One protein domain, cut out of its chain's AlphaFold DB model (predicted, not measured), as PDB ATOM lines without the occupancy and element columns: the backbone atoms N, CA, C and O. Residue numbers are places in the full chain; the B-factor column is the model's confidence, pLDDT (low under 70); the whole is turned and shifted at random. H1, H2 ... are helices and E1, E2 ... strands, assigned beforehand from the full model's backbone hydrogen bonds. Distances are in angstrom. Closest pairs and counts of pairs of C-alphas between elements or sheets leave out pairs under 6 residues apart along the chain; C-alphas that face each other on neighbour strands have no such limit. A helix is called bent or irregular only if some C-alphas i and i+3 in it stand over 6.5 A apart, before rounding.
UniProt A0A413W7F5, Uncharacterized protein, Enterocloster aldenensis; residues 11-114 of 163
ATOM      1  N   GLY A  11     347.376  18.635  73.699       86.81
ATOM      2  CA  GLY A  11     348.219  19.747  74.162       86.81
ATOM      3  C   GLY A  11     349.614  19.813  73.529       86.81
ATOM      4  O   GLY A  11     350.261  20.855  73.572       86.81
ATOM      5  N   ASN A  12     350.081  18.727  72.910       90.88
ATOM      6  CA  ASN A  12     351.346  18.678  72.180       90.88
ATOM      7  C   ASN A  12     351.187  19.021  70.690       90.88
ATOM      8  O   ASN A  12     352.174  19.018  69.959       90.88
ATOM      9  N   CYS A  13     349.964  19.281  70.218       91.50
ATOM     10  CA  CYS A  13     349.672  19.573  68.819       91.50
ATOM     11  C   CYS A  13     349.812  21.069  68.532       91.50
ATOM     12  O   CYS A  13     349.269  21.896  69.259       91.50
ATOM     13  N   LYS A  14     350.431  21.441  67.407       89.69
ATOM     14  CA  LYS A  14     350.558  22.853  67.001       89.69
ATOM     15  C   LYS A  14     349.214  23.561  66.785       89.69
ATOM     16  O   LYS A  14     349.161  24.788  66.810       89.69
ATOM     17  N   PHE A  15     348.162  22.789  66.506       86.88
ATOM     18  CA  PHE A  15     346.804  23.285  66.277       86.88
ATOM     19  C   PHE A  15     345.993  23.412  67.567       86.88
ATOM     20  O   PHE A  15     344.937  24.037  67.562       86.88
ATOM     21  N   PHE A  16     346.475  22.833  68.666       79.69
ATOM     22  CA  PHE A  16     345.851  22.984  69.966       79.69
ATOM     23  C   PHE A  16     346.373  24.272  70.599       79.69
ATOM     24  O   PHE A  16     347.485  24.325  71.120       79.69
ATOM     25  N   ARG A  17     345.573  25.331  70.519       64.38
ATOM     26  CA  ARG A  17     345.801  26.567  71.266       64.38
ATOM     27  C   ARG A  17     344.552  26.856  72.073       64.38
ATOM     28  O   ARG A  17     343.580  27.382  71.551       64.38
ATOM     29  N   ALA A  18     344.581  26.450  73.333       52.22
ATOM     30  CA  ALA A  18     343.671  26.959  74.340       52.22
ATOM     31  C   ALA A  18     344.442  28.037  75.109       52.22
ATOM     32  O   ALA A  18     345.016  27.753  76.157       52.22
ATOM     33  N   ASP A  19     344.544  29.245  74.551       46.41
ATOM     34  CA  ASP A  19     345.056  30.370  75.337       46.41
ATOM     35  C   ASP A  19     344.031  30.721  76.423       46.41
ATOM     36  O   ASP A  19     342.819  30.576  76.229       46.41
ATOM     37  N   ALA A  20     344.526  31.202  77.567       38.00
ATOM     38  CA  ALA A  20     343.730  31.653  78.712       38.00
ATOM     39  C   ALA A  20     342.658  32.707  78.342       38.00
ATOM     40  O   ALA A  20     341.685  32.874  79.077       38.00
ATOM     41  N   ASP A  21     342.795  33.329  77.166       45.31
ATOM     42  CA  ASP A  21     341.898  34.334  76.595       45.31
ATOM     43  C   ASP A  21     340.809  33.769  75.658       45.31
ATOM     44  O   ASP A  21     340.058  34.535  75.058       45.31
ATOM     45  N   ARG A  22     340.665  32.438  75.535       50.25
ATOM     46  CA  ARG A  22     339.637  31.777  74.694       50.25
ATOM     47  C   ARG A  22     339.713  32.112  73.194       50.25
ATOM     48  O   ARG A  22     338.681  32.107  72.522       50.25
ATOM     49  N   ASN A  23     340.907  32.359  72.655       52.12
ATOM     50  CA  ASN A  23     341.083  32.408  71.200       52.12
ATOM     51  C   ASN A  23     340.608  31.090  70.564       52.12
ATOM     52  O   ASN A  23     340.800  30.016  71.140       52.12
ATOM     53  N   GLU A  24     339.960  31.181  69.401       60.69
ATOM     54  CA  GLU A  24     339.405  30.026  68.691       60.69
ATOM     55  C   GLU A  24     340.497  28.978  68.434       60.69
ATOM     56  O   GLU A  24     341.568  29.276  67.897       60.69
ATOM     57  N   SER A  25     340.233  27.736  68.847       68.94
ATOM     58  CA  SER A  25     341.147  26.631  68.582       68.94
ATOM     59  C   SER A  25     341.281  26.437  67.073       68.94
ATOM     60  O   SER A  25     340.287  26.345  66.360       68.94
ATOM     61  N   LEU A  26     342.516  26.303  66.584       79.19
ATOM     62  CA  LEU A  26     342.797  25.977  65.180       79.19
ATOM     63  C   LEU A  26     342.703  24.468  64.905       79.19
ATOM     64  O   LEU A  26     343.156  23.980  63.862       79.19
ATOM     65  N   CYS A  27     342.174  23.706  65.862       84.94
ATOM     66  CA  CYS A  27     341.944  22.284  65.721       84.94
ATOM     67  C   CYS A  27     340.986  22.028  64.554       84.94
ATOM     68  O   CYS A  27     339.868  22.524  64.503       84.94
ATOM     69  N   LYS A  28     341.425  21.195  63.610       81.94
ATOM     70  CA  LYS A  28     340.620  20.812  62.442       81.94
ATOM     71  C   LYS A  28     339.550  19.766  62.763       81.94
ATOM     72  O   LYS A  28     338.719  19.471  61.913       81.94
ATOM     73  N   ARG A  29     339.630  19.144  63.948       87.12
ATOM     74  CA  ARG A  29     338.772  18.021  64.355       87.12
ATOM     75  C   ARG A  29     337.548  18.490  65.135       87.12
ATOM     76  O   ARG A  29     336.474  17.938  64.937       87.12
ATOM     77  N   ILE A  30     337.719  19.463  66.025       87.38
ATOM     78  CA  ILE A  30     336.651  20.061  66.834       87.38
ATOM     79  C   ILE A  30     336.935  21.544  67.046       87.38
ATOM     80  O   ILE A  30     338.091  21.956  67.039       87.38
ATOM     81  N   ASP A  31     335.891  22.323  67.306       82.69
ATOM     82  CA  ASP A  31     335.992  23.767  67.539       82.69
ATOM     83  C   ASP A  31     336.305  24.143  69.000       82.69
ATOM     84  O   ASP A  31     336.585  25.302  69.295       82.69
ATOM     85  N   HIS A  32     336.264  23.175  69.928       81.88
ATOM     86  CA  HIS A  32     336.414  23.370  71.378       81.88
ATOM     87  C   HIS A  32     335.402  24.352  72.001       81.88
ATOM     88  O   HIS A  32     335.594  24.811  73.133       81.88
ATOM     89  N   LYS A  33     334.308  24.637  71.289       80.50
ATOM     90  CA  LYS A  33     333.220  25.527  71.706       80.50
ATOM     91  C   LYS A  33     331.894  24.779  71.681       80.50
ATOM     92  O   LYS A  33     331.294  24.572  72.732       80.50
ATOM     93  N   THR A  34     331.476  24.354  70.495       86.19
ATOM     94  CA  THR A  34     330.271  23.555  70.278       86.19
ATOM     95  C   THR A  34     330.535  22.106  70.654       86.19
ATOM     96  O   THR A  34     329.706  21.493  71.312       86.19
ATOM     97  N   VAL A  35     331.713  21.574  70.319       88.31
ATOM     98  CA  VAL A  35     332.175  20.251  70.755       88.31
ATOM     99  C   VAL A  35     333.488  20.422  71.499       88.31
ATOM    100  O   VAL A  35     334.502  20.811  70.922       88.31
ATOM    101  N   LYS A  36     333.482  20.115  72.794       88.50
ATOM    102  CA  LYS A  36     334.650  20.234  73.677       88.50
ATOM    103  C   LYS A  36     334.926  18.897  74.337       88.50
ATOM    104  O   LYS A  36     333.987  18.168  74.635       88.50
ATOM    105  N   PHE A  37     336.184  18.548  74.596       90.56
ATOM    106  CA  PHE A  37     336.432  17.313  75.338       90.56
ATOM    107  C   PHE A  37     335.868  17.415  76.760       90.56
ATOM    108  O   PHE A  37     335.905  18.471  77.401       90.56
ATOM    109  N   TYR A  38     335.360  16.288  77.248       88.88
ATOM    110  CA  TYR A  38     334.907  16.132  78.622       88.88
ATOM    111  C   TYR A  38     336.022  16.502  79.600       88.88
ATOM    112  O   TYR A  38     337.182  16.126  79.416       88.88
ATOM    113  N   TYR A  39     335.648  17.175  80.679       84.81
ATOM    114  CA  TYR A  39     336.513  17.403  81.821       84.81
ATOM    115  C   TYR A  39     335.734  17.139  83.116       84.81
ATOM    116  O   TYR A  39     334.575  17.532  83.216       84.81
ATOM    117  N   PRO A  40     336.330  16.461  84.112       74.44
ATOM    118  CA  PRO A  40     335.705  16.279  85.416       74.44
ATOM    119  C   PRO A  40     335.385  17.610  86.097       74.44
ATOM    120  O   PRO A  40     336.089  18.594  85.891       74.44
ATOM    121  N   TRP A  41     334.409  17.598  87.007       71.62
ATOM    122  CA  TRP A  41     333.943  18.781  87.746       71.62
ATOM    123  C   TRP A  41     335.038  19.548  88.514       71.62
ATOM    124  O   TRP A  41     334.882  20.735  88.778       71.62
ATOM    125  N   PHE A  42     336.147  18.891  88.869       73.69
ATOM    126  CA  PHE A  42     337.284  19.505  89.568       73.69
ATOM    127  C   PHE A  42     338.347  20.103  88.626       73.69
ATOM    128  O   PHE A  42     339.370  20.606  89.088       73.69
ATOM    129  N   LYS A  43     338.147  20.026  87.306       75.62
ATOM    130  CA  LYS A  43     339.010  20.633  86.287       75.62
ATOM    131  C   LYS A  43     338.231  21.705  85.530       75.62
ATOM    132  O   LYS A  43     337.026  21.599  85.351       75.62
ATOM    133  N   SER A  44     338.931  22.736  85.067       69.50
ATOM    134  CA  SER A  44     338.360  23.834  84.269       69.50
ATOM    135  C   SER A  44     338.879  23.868  82.828       69.50
ATOM    136  O   SER A  44     338.435  24.686  82.019       69.50
ATOM    137  N   TYR A  45     339.808  22.973  82.489       70.19
ATOM    138  CA  TYR A  45     340.469  22.899  81.193       70.19
ATOM    139  C   TYR A  45     340.060  21.642  80.422       70.19
ATOM    140  O   TYR A  45     339.624  20.640  80.987       70.19
ATOM    141  N   ASP A  46     340.218  21.712  79.106       73.81
ATOM    142  CA  ASP A  46     339.978  20.606  78.190       73.81
ATOM    143  C   ASP A  46     340.929  19.431  78.501       73.81
ATOM    144  O   ASP A  46     342.147  19.537  78.347       73.81
ATOM    145  N   CYS A  47     340.401  18.306  78.997       72.81
ATOM    146  CA  CYS A  47     341.254  17.247  79.549       72.81
ATOM    147  C   CYS A  47     342.105  16.522  78.504       72.81
ATOM    148  O   CYS A  47     343.139  15.953  78.867       72.81
ATOM    149  N   ASN A  48     341.746  16.572  77.217       81.06
ATOM    150  CA  ASN A  48     342.561  15.930  76.186       81.06
ATOM    151  C   ASN A  48     343.887  16.675  75.948       81.06
ATOM    152  O   ASN A  48     344.761  16.167  75.248       81.06
ATOM    153  N   GLN A  49     344.079  17.841  76.581       79.62
ATOM    154  CA  GLN A  49     345.366  18.528  76.674       79.62
ATOM    155  C   GLN A  49     346.453  17.661  77.324       79.62
ATOM    156  O   GLN A  49     347.600  17.712  76.890       79.62
ATOM    157  N   HIS A  50     346.096  16.877  78.348       81.44
ATOM    158  CA  HIS A  50     347.061  16.195  79.221       81.44
ATOM    159  C   HIS A  50     346.768  14.712  79.469       81.44
ATOM    160  O   HIS A  50     347.556  14.055  80.138       81.44
ATOM    161  N   SER A  51     345.618  14.190  79.035       76.56
ATOM    162  CA  SER A  51     345.217  12.832  79.418       76.56
ATOM    163  C   SER A  51     344.341  12.132  78.383       76.56
ATOM    164  O   SER A  51     343.332  11.525  78.744       76.56
ATOM    165  N   GLY A  52     344.700  12.193  77.103       84.25
ATOM    166  CA  GLY A  52     344.019  11.354  76.120       84.25
ATOM    167  C   GLY A  52     344.747  11.201  74.795       84.25
ATOM    168  O   GLY A  52     345.973  11.178  74.764       84.25
ATOM    169  N   VAL A  53     343.996  10.986  73.721       91.44
ATOM    170  CA  VAL A  53     344.527  10.433  72.469       91.44
ATOM    171  C   VAL A  53     344.691  11.514  71.404       91.44
ATOM    172  O   VAL A  53     343.863  12.424  71.299       91.44
ATOM    173  N   ILE A  54     345.757  11.418  70.606       93.50
ATOM    174  CA  ILE A  54     345.950  12.280  69.435       93.50
ATOM    175  C   ILE A  54     345.120  11.787  68.245       93.50
ATOM    176  O   ILE A  54     344.762  10.616  68.154       93.50
ATOM    177  N   CYS A  55     344.829  12.688  67.311       94.62
ATOM    178  CA  CYS A  55     344.139  12.353  66.067       94.62
ATOM    179  C   CYS A  55     345.122  12.215  64.892       94.62
ATOM    180  O   CYS A  55     346.275  12.633  64.997       94.62
ATOM    181  N   SER A  56     344.655  11.680  63.762       96.25
ATOM    182  CA  SER A  56     345.461  11.478  62.548       96.25
ATOM    183  C   SER A  56     346.103  12.754  61.991       96.25
ATOM    184  O   SER A  56     347.126  12.686  61.321       96.25
ATOM    185  N   ASP A  57     345.526  13.921  62.288       93.44
ATOM    186  CA  ASP A  57     346.012  15.229  61.827       93.44
ATOM    187  C   ASP A  57     347.029  15.867  62.788       93.44
ATOM    188  O   ASP A  57     347.373  17.046  62.655       93.44
ATOM    189  N   PHE A  58     347.481  15.117  63.796       94.31
ATOM    190  CA  PHE A  58     348.429  15.602  64.785       94.31
ATOM    191  C   PHE A  58     349.750  16.007  64.137       94.31
ATOM    192  O   PHE A  58     350.385  15.252  63.401       94.31
ATOM    193  N   ILE A  59     350.185  17.216  64.478       93.62
ATOM    194  CA  ILE A  59     351.506  17.723  64.139       93.62
ATOM    195  C   ILE A  59     352.103  18.288  65.427       93.62
ATOM    196  O   ILE A  59     351.472  19.175  66.016       93.62
ATOM    197  N   PRO A  60     353.293  17.825  65.854       94.19
ATOM    198  CA  PRO A  60     353.933  18.331  67.058       94.19
ATOM    199  C   PRO A  60     354.067  19.855  67.049       94.19
ATOM    200  O   PRO A  60     354.413  20.466  66.033       94.19
ATOM    201  N   ALA A  61     353.794  20.473  68.190       91.69
ATOM    202  CA  ALA A  61     354.037  21.885  68.415       91.69
ATOM    203  C   ALA A  61     355.535  22.182  68.542       91.69
ATOM    204  O   ALA A  61     356.310  21.339  68.991       91.69
ATOM    205  N   SER A  62     355.944  23.406  68.199       91.75
ATOM    206  CA  SER A  62     357.356  23.819  68.213       91.75
ATOM    207  C   SER A  62     358.017  23.709  69.590       91.75
ATOM    208  O   SER A  62     359.219  23.466  69.668       91.75
ATOM    209  N   TRP A  63     357.248  23.849  70.675       89.38
ATOM    210  CA  TRP A  63     357.747  23.682  72.044       89.38
ATOM    211  C   TRP A  63     358.024  22.217  72.415       89.38
ATOM    212  O   TRP A  63     358.792  21.951  73.336       89.38
ATOM    213  N   CYS A  64     357.460  21.246  71.690       91.06
ATOM    214  CA  CYS A  64     357.765  19.826  71.852       91.06
ATOM    215  C   CYS A  64     359.027  19.457  71.052       91.06
ATOM    216  O   CYS A  64     358.963  18.688  70.096       91.06
ATOM    217  N   VAL A  65     360.179  20.015  71.444       92.81
ATOM    218  CA  VAL A  65     361.456  19.936  70.703       92.81
ATOM    219  C   VAL A  65     361.828  18.504  70.305       92.81
ATOM    220  O   VAL A  65     362.225  18.265  69.165       92.81
ATOM    221  N   HIS A  66     361.678  17.542  71.224       90.69
ATOM    222  CA  HIS A  66     361.960  16.137  70.929       90.69
ATOM    223  C   HIS A  66     361.017  15.593  69.851       90.69
ATOM    224  O   HIS A  66     361.488  15.117  68.820       90.69
ATOM    225  N   ALA A  67     359.705  15.757  70.047       91.75
ATOM    226  CA  ALA A  67     358.682  15.319  69.105       91.75
ATOM    227  C   ALA A  67     358.916  15.906  67.708       91.75
ATOM    228  O   ALA A  67     358.935  15.165  66.735       91.75
ATOM    229  N   VAL A  68     359.198  17.206  67.590       94.44
ATOM    230  CA  VAL A  68     359.503  17.851  66.298       94.44
ATOM    231  C   VAL A  68     360.687  17.188  65.583       94.44
ATOM    232  O   VAL A  68     360.660  17.046  64.364       94.44
ATOM    233  N   LYS A  69     361.716  16.760  66.322       93.06
ATOM    234  CA  LYS A  69     362.917  16.129  65.757       93.06
ATOM    235  C   LYS A  69     362.681  14.683  65.316       93.06
ATOM    236  O   LYS A  69     363.274  14.253  64.330       93.06
ATOM    237  N   VAL A  70     361.884  13.923  66.067       91.06
ATOM    238  CA  VAL A  70     361.741  12.468  65.872       91.06
ATOM    239  C   VAL A  70     360.430  12.058  65.207       91.06
ATOM    240  O   VAL A  70     360.271  10.887  64.871       91.06
ATOM    241  N   TRP A  71     359.492  12.985  65.006       93.62
ATOM    242  CA  TRP A  71     358.183  12.694  64.429       93.62
ATOM    243  C   TRP A  71     358.296  12.223  62.980       93.62
ATOM    244  O   TRP A  71     358.624  12.989  62.078       93.62
ATOM    245  N   LYS A  72     357.966  10.948  62.756       92.38
ATOM    246  CA  LYS A  72     357.986  10.308  61.431       92.38
ATOM    247  C   LYS A  72     356.618  10.287  60.742       92.38
ATOM    248  O   LYS A  72     356.487   9.703  59.674       92.38
ATOM    249  N   GLY A  73     355.610  10.917  61.342       94.06
ATOM    250  CA  GLY A  73     354.225  10.878  60.873       94.06
ATOM    251  C   GLY A  73     353.322  10.004  61.742       94.06
ATOM    252  O   GLY A  73     353.789   9.164  62.514       94.06
ATOM    253  N   PHE A  74     352.012  10.230  61.609       95.12
ATOM    254  CA  PHE A  74     350.994   9.599  62.445       95.12
ATOM    255  C   PHE A  74     350.979   8.076  62.310       95.12
ATOM    256  O   PHE A  74     350.954   7.404  63.330       95.12
ATOM    257  N   ASP A  75     351.054   7.524  61.097       94.06
ATOM    258  CA  ASP A  75     350.903   6.075  60.889       94.06
ATOM    259  C   ASP A  75     351.993   5.258  61.602       94.06
ATOM    260  O   ASP A  75     351.698   4.267  62.270       94.06
ATOM    261  N   ILE A  76     353.248   5.723  61.539       91.75
ATOM    262  CA  ILE A  76     354.389   5.086  62.222       91.75
ATOM    263  C   ILE A  76     354.238   5.188  63.747       91.75
ATOM    264  O   ILE A  76     354.565   4.252  64.480       91.75
ATOM    265  N   TYR A  77     353.753   6.329  64.234       94.38
ATOM    266  CA  TYR A  77     353.490   6.534  65.654       94.38
ATOM    267  C   TYR A  77     352.329   5.662  66.152       94.38
ATOM    268  O   TYR A  77     352.442   5.014  67.191       94.38
ATOM    269  N   TRP A  78     351.221   5.635  65.410       94.88
ATOM    270  CA  TRP A  78     349.944   5.084  65.848       94.88
ATOM    271  C   TRP A  78     350.032   3.591  66.137       94.88
ATOM    272  O   TRP A  78     349.533   3.145  67.167       94.88
ATOM    273  N   GLU A  79     350.719   2.821  65.292       92.31
ATOM    274  CA  GLU A  79     350.879   1.380  65.512       92.31
ATOM    275  C   GLU A  79     351.571   1.071  66.852       92.31
ATOM    276  O   GLU A  79     351.128   0.200  67.602       92.31
ATOM    277  N   ASN A  80     352.634   1.810  67.179       92.06
ATOM    278  CA  ASN A  80     353.369   1.640  68.434       92.06
ATOM    279  C   ASN A  80     352.568   2.177  69.628       92.06
ATOM    280  O   ASN A  80     352.510   1.534  70.677       92.06
ATOM    281  N   TYR A  81     351.880   3.307  69.448       93.62
ATOM    282  CA  TYR A  81     351.023   3.903  70.470       93.62
ATOM    283  C   TYR A  81     349.883   2.970  70.880       93.62
ATOM    284  O   TYR A  81     349.608   2.817  72.067       93.62
ATOM    285  N   VAL A  82     349.240   2.302  69.916       93.19
ATOM    286  CA  VAL A  82     348.164   1.342  70.196       93.19
ATOM    287  C   VAL A  82     348.657   0.198  71.081       93.19
ATOM    288  O   VAL A  82     347.945  -0.210  71.994       93.19
ATOM    289  N   LYS A  83     349.876  -0.297  70.844       91.31
ATOM    290  CA  LYS A  83     350.465  -1.401  71.617       91.31
ATOM    291  C   LYS A  83     350.878  -0.981  73.031       91.31
ATOM    292  O   LYS A  83     350.774  -1.789  73.946       91.31
ATOM    293  N   GLN A  84     351.361   0.250  73.201       92.44
ATOM    294  CA  GLN A  84     351.991   0.704  74.450       92.44
ATOM    295  C   GLN A  84     351.051   1.509  75.355       92.44
ATOM    296  O   GLN A  84     351.113   1.379  76.575       92.44
ATOM    297  N   TRP A  85     350.178   2.334  74.775       93.12
ATOM    298  CA  TRP A  85     349.479   3.396  75.504       93.12
ATOM    299  C   TRP A  85     347.961   3.376  75.352       93.12
ATOM    300  O   TRP A  85     347.260   3.820  76.265       93.12
ATOM    301  N   LEU A  86     347.418   2.892  74.227       92.69
ATOM    302  CA  LEU A  86     345.974   2.954  74.002       92.69
ATOM    303  C   LEU A  86     345.223   1.959  74.899       92.69
ATOM    304  O   LEU A  86     345.102   0.776  74.595       92.69
ATOM    305  N   ASN A  87     344.641   2.473  75.978       90.62
ATOM    306  CA  ASN A  87     343.820   1.704  76.918       90.62
ATOM    307  C   ASN A  87     342.332   2.101  76.905       90.62
ATOM    308  O   ASN A  87     341.512   1.460  77.562       90.62
ATOM    309  N   THR A  88     341.967   3.149  76.164       88.44
ATOM    310  CA  THR A  88     340.588   3.632  76.069       88.44
ATOM    311  C   THR A  88     339.916   3.185  74.775       88.44
ATOM    312  O   THR A  88     340.534   3.106  73.717       88.44
ATOM    313  N   LYS A  89     338.609   2.914  74.858       93.75
ATOM    314  CA  LYS A  89     337.753   2.589  73.706       93.75
ATOM    315  C   LYS A  89     336.948   3.785  73.204       93.75
ATOM    316  O   LYS A  89     336.445   3.753  72.083       93.75
ATOM    317  N   THR A  90     336.810   4.825  74.026       95.25
ATOM    318  CA  THR A  90     335.955   5.981  73.725       95.25
ATOM    319  C   THR A  90     336.619   7.299  74.092       95.25
ATOM    320  O   THR A  90     337.416   7.364  75.028       95.25
ATOM    321  N   VAL A  91     336.247   8.354  73.381       94.31
ATOM    322  CA  VAL A  91     336.573   9.742  73.707       94.31
ATOM    323  C   VAL A  91     335.274  10.442  74.078       94.31
ATOM    324  O   VAL A  91     334.252  10.225  73.432       94.31
ATOM    325  N   SER A  92     335.293  11.210  75.165       93.56
ATOM    326  CA  SER A  92     334.084  11.827  75.721       93.56
ATOM    327  C   SER A  92     334.069  13.328  75.446       93.56
ATOM    328  O   SER A  92     335.104  13.987  75.571       93.56
ATOM    329  N   PHE A  93     332.898  13.857  75.109       92.69
ATOM    330  CA  PHE A  93     332.686  15.240  74.697       92.69
ATOM    331  C   PHE A  93     331.510  15.874  75.437       92.69
ATOM    332  O   PHE A  93     330.525  15.212  75.754       92.69
ATOM    333  N   TYR A  94     331.621  17.174  75.663       91.19
ATOM    334  CA  TYR A  94     330.521  18.071  75.970       91.19
ATOM    335  C   TYR A  94     330.067  18.769  74.693       91.19
ATOM    336  O   TYR A  94     330.895  19.081  73.830       91.19
ATOM    337  N   ILE A  95     328.761  19.005  74.585       90.19
ATOM    338  CA  ILE A  95     328.134  19.628  73.417       90.19
ATOM    339  C   ILE A  95     327.451  20.924  73.863       90.19
ATOM    340  O   ILE A  95     326.798  20.949  74.899       90.19
ATOM    341  N   ASN A  96     327.596  22.009  73.100       85.88
ATOM    342  CA  ASN A  96     326.933  23.301  73.330       85.88
ATOM    343  C   ASN A  96     327.158  23.921  74.719       85.88
ATOM    344  O   ASN A  96     326.299  24.623  75.244       85.88
ATOM    345  N   GLY A  97     328.315  23.665  75.334       79.44
ATOM    346  CA  GLY A  97     328.613  24.145  76.687       79.44
ATOM    347  C   GLY A  97     327.821  23.449  77.802       79.44
ATOM    348  O   GLY A  97     328.060  23.760  78.969       79.44
ATOM    349  N   GLU A  98     326.948  22.495  77.471       83.94
ATOM    350  CA  GLU A  98     326.264  21.637  78.436       83.94
ATOM    351  C   GLU A  98     327.265  20.628  79.011       83.94
ATOM    352  O   GLU A  98     327.874  19.844  78.277       83.94
ATOM    353  N   ASN A  99     327.464  20.675  80.328       85.25
ATOM    354  CA  ASN A  99     328.450  19.861  81.037       85.25
ATOM    355  C   ASN A  99     327.829  18.807  81.972       85.25
ATOM    356  O   ASN A  99     328.569  18.032  82.589       85.25
ATOM    357  N   ALA A 100     326.497  18.729  82.045       87.12
ATOM    358  CA  ALA A 100     325.779  17.712  82.810       87.12
ATOM    359  C   ALA A 100     325.824  16.327  82.148       87.12
ATOM    360  O   ALA A 100     325.825  15.310  82.846       87.12
ATOM    361  N   VAL A 101     325.892  16.285  80.814       90.75
ATOM    362  CA  VAL A 101     325.901  15.053  80.016       90.75
ATOM    363  C   VAL A 101     327.165  15.005  79.170       90.75
ATOM    364  O   VAL A 101     327.440  15.932  78.414       90.75
ATOM    365  N   CYS A 102     327.932  13.918  79.262       91.81
ATOM    366  CA  CYS A 102     329.073  13.685  78.383       91.81
ATOM    367  C   CYS A 102     328.780  12.576  77.371       91.81
ATOM    368  O   CYS A 102     328.364  11.474  77.723       91.81
ATOM    369  N   TYR A 103     329.009  12.876  76.100       95.19
ATOM    370  CA  TYR A 103     328.743  11.998  74.970       95.19
ATOM    371  C   TYR A 103     330.013  11.263  74.574       95.19
ATOM    372  O   TYR A 103     331.067  11.872  74.401       95.19
ATOM    373  N   GLN A 104     329.931   9.947  74.439       95.69
ATOM    374  CA  GLN A 104     331.071   9.088  74.170       95.69
ATOM    375  C   GLN A 104     331.058   8.623  72.718       95.69
ATOM    376  O   GLN A 104     330.100   8.015  72.244       95.69
ATOM    377  N   VAL A 105     332.163   8.867  72.030       96.19
ATOM    378  CA  VAL A 105     332.400   8.471  70.640       96.19
ATOM    379  C   VAL A 105     333.470   7.378  70.619       96.19
ATOM    380  O   VAL A 105     334.403   7.442  71.427       96.19
ATOM    381  N   PRO A 106     333.398   6.386  69.713       96.81
ATOM    382  CA  PRO A 106     334.484   5.430  69.519       96.81
ATOM    383  C   PRO A 106     335.827   6.133  69.277       96.81
ATOM    384  O   PRO A 106     335.918   7.062  68.475       96.81
ATOM    385  N   VAL A 107     336.901   5.670  69.928       95.69
ATOM    386  CA  VAL A 107     338.244   6.257  69.751       95.69
ATOM    387  C   VAL A 107     338.640   6.324  68.287       95.69
ATOM    388  O   VAL A 107     339.141   7.349  67.848       95.69
ATOM    389  N   MET A 108     338.378   5.268  67.516       96.31
ATOM    390  CA  MET A 108     338.771   5.224  66.107       96.31
ATOM    391  C   MET A 108     338.014   6.245  65.252       96.31
ATOM    392  O   MET A 108     338.583   6.786  64.303       96.31
ATOM    393  N   ASP A 109     336.771   6.557  65.618       96.75
ATOM    394  CA  ASP A 109     335.979   7.575  64.934       96.75
ATOM    395  C   ASP A 109     336.505   8.976  65.240       96.75
ATOM    396  O   ASP A 109     336.610   9.808  64.340       96.75
ATOM    397  N   PHE A 110     336.940   9.230  66.475       95.50
ATOM    398  CA  PHE A 110     337.679  10.452  66.785       95.50
ATOM    399  C   PHE A 110     339.028  10.499  66.048       95.50
ATOM    400  O   PHE A 110     339.351  11.491  65.394       95.50
ATOM    401  N   VAL A 111     339.818   9.428  66.112       95.62
ATOM    402  CA  VAL A 111     341.182   9.381  65.571       95.62
ATOM    403  C   VAL A 111     341.197   9.650  64.072       95.62
ATOM    404  O   VAL A 111     342.051  10.414  63.635       95.62
ATOM    405  N   TYR A 112     340.233   9.125  63.309       96.19
ATOM    406  CA  TYR A 112     340.198   9.213  61.843       96.19
ATOM    407  C   TYR A 112     339.152  10.174  61.262       96.19
ATOM    408  O   TYR A 112     338.791  10.044  60.094       96.19
ATOM    409  N   ASN A 113     338.666  11.137  62.045       94.62
ATOM    410  CA  ASN A 113     337.683  12.131  61.592       94.62
ATOM    411  C   ASN A 113     336.332  11.555  61.144       94.62
ATOM    412  O   ASN A 113     335.709  12.047  60.207       94.62
ATOM    413  N   ARG A 114     335.878  10.483  61.785       95.88
ATOM    414  CA  ARG A 114     334.618   9.806  61.461       95.88
ATOM    415  C   ARG A 114     333.591   9.967  62.563       95.88
ATOM    416  O   ARG A 114     332.665   9.178  62.604       95.88
TER     417      ARG A 114
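This is residues 11 to 114 of the 163 residues of an uncharacterized protein of Enterocloster aldenensis (UniProt A0A413W7F5). What is the shape? It has little regular structure: a small sheet, E1, E2, E3, with E3 bent, makes one end of the domain and H1 and H2 the other, H3 lies between them and only grazes the sheet, and residues 11 to 34 and 38 to 64 are long stretches with no named element. What builds it? Along the chain E1, H1, H2, E2, E3 and H3 hold 40 of 104 printed residues, class mixed. It is compact, radius of gyration of the C-alphas 13.8 A, spanning 39 by 31 by 25 A.

What pairs? E2, residues 90 to 95, is antiparallel to E1, residues 35 to 37: N 36 and O 94 are 3.0 A apart. It forms a hairpin with E3, residues 98 to 106: N 91 and O 105 are 2.8 A apart. And the helices? H3, residues 107 to 111, only grazes the sheet; H1, residues 65 to 70, and H2, residues 74 to 84, are not on it. Every O i to N i+4 pair is within hydrogen-bond range in H1 and H3, 5 of 7 in H2.

Where does E1 begin? C-alpha 35 is at (332.175, 20.251, 70.755). Where does H3 end? C-alpha 111 is at (341.182, 9.381, 65.571).

Which link is long? E1 to H1 is, with 27 residues. Where is pLDDT under 70? It is at residues 17 to 25 and 44.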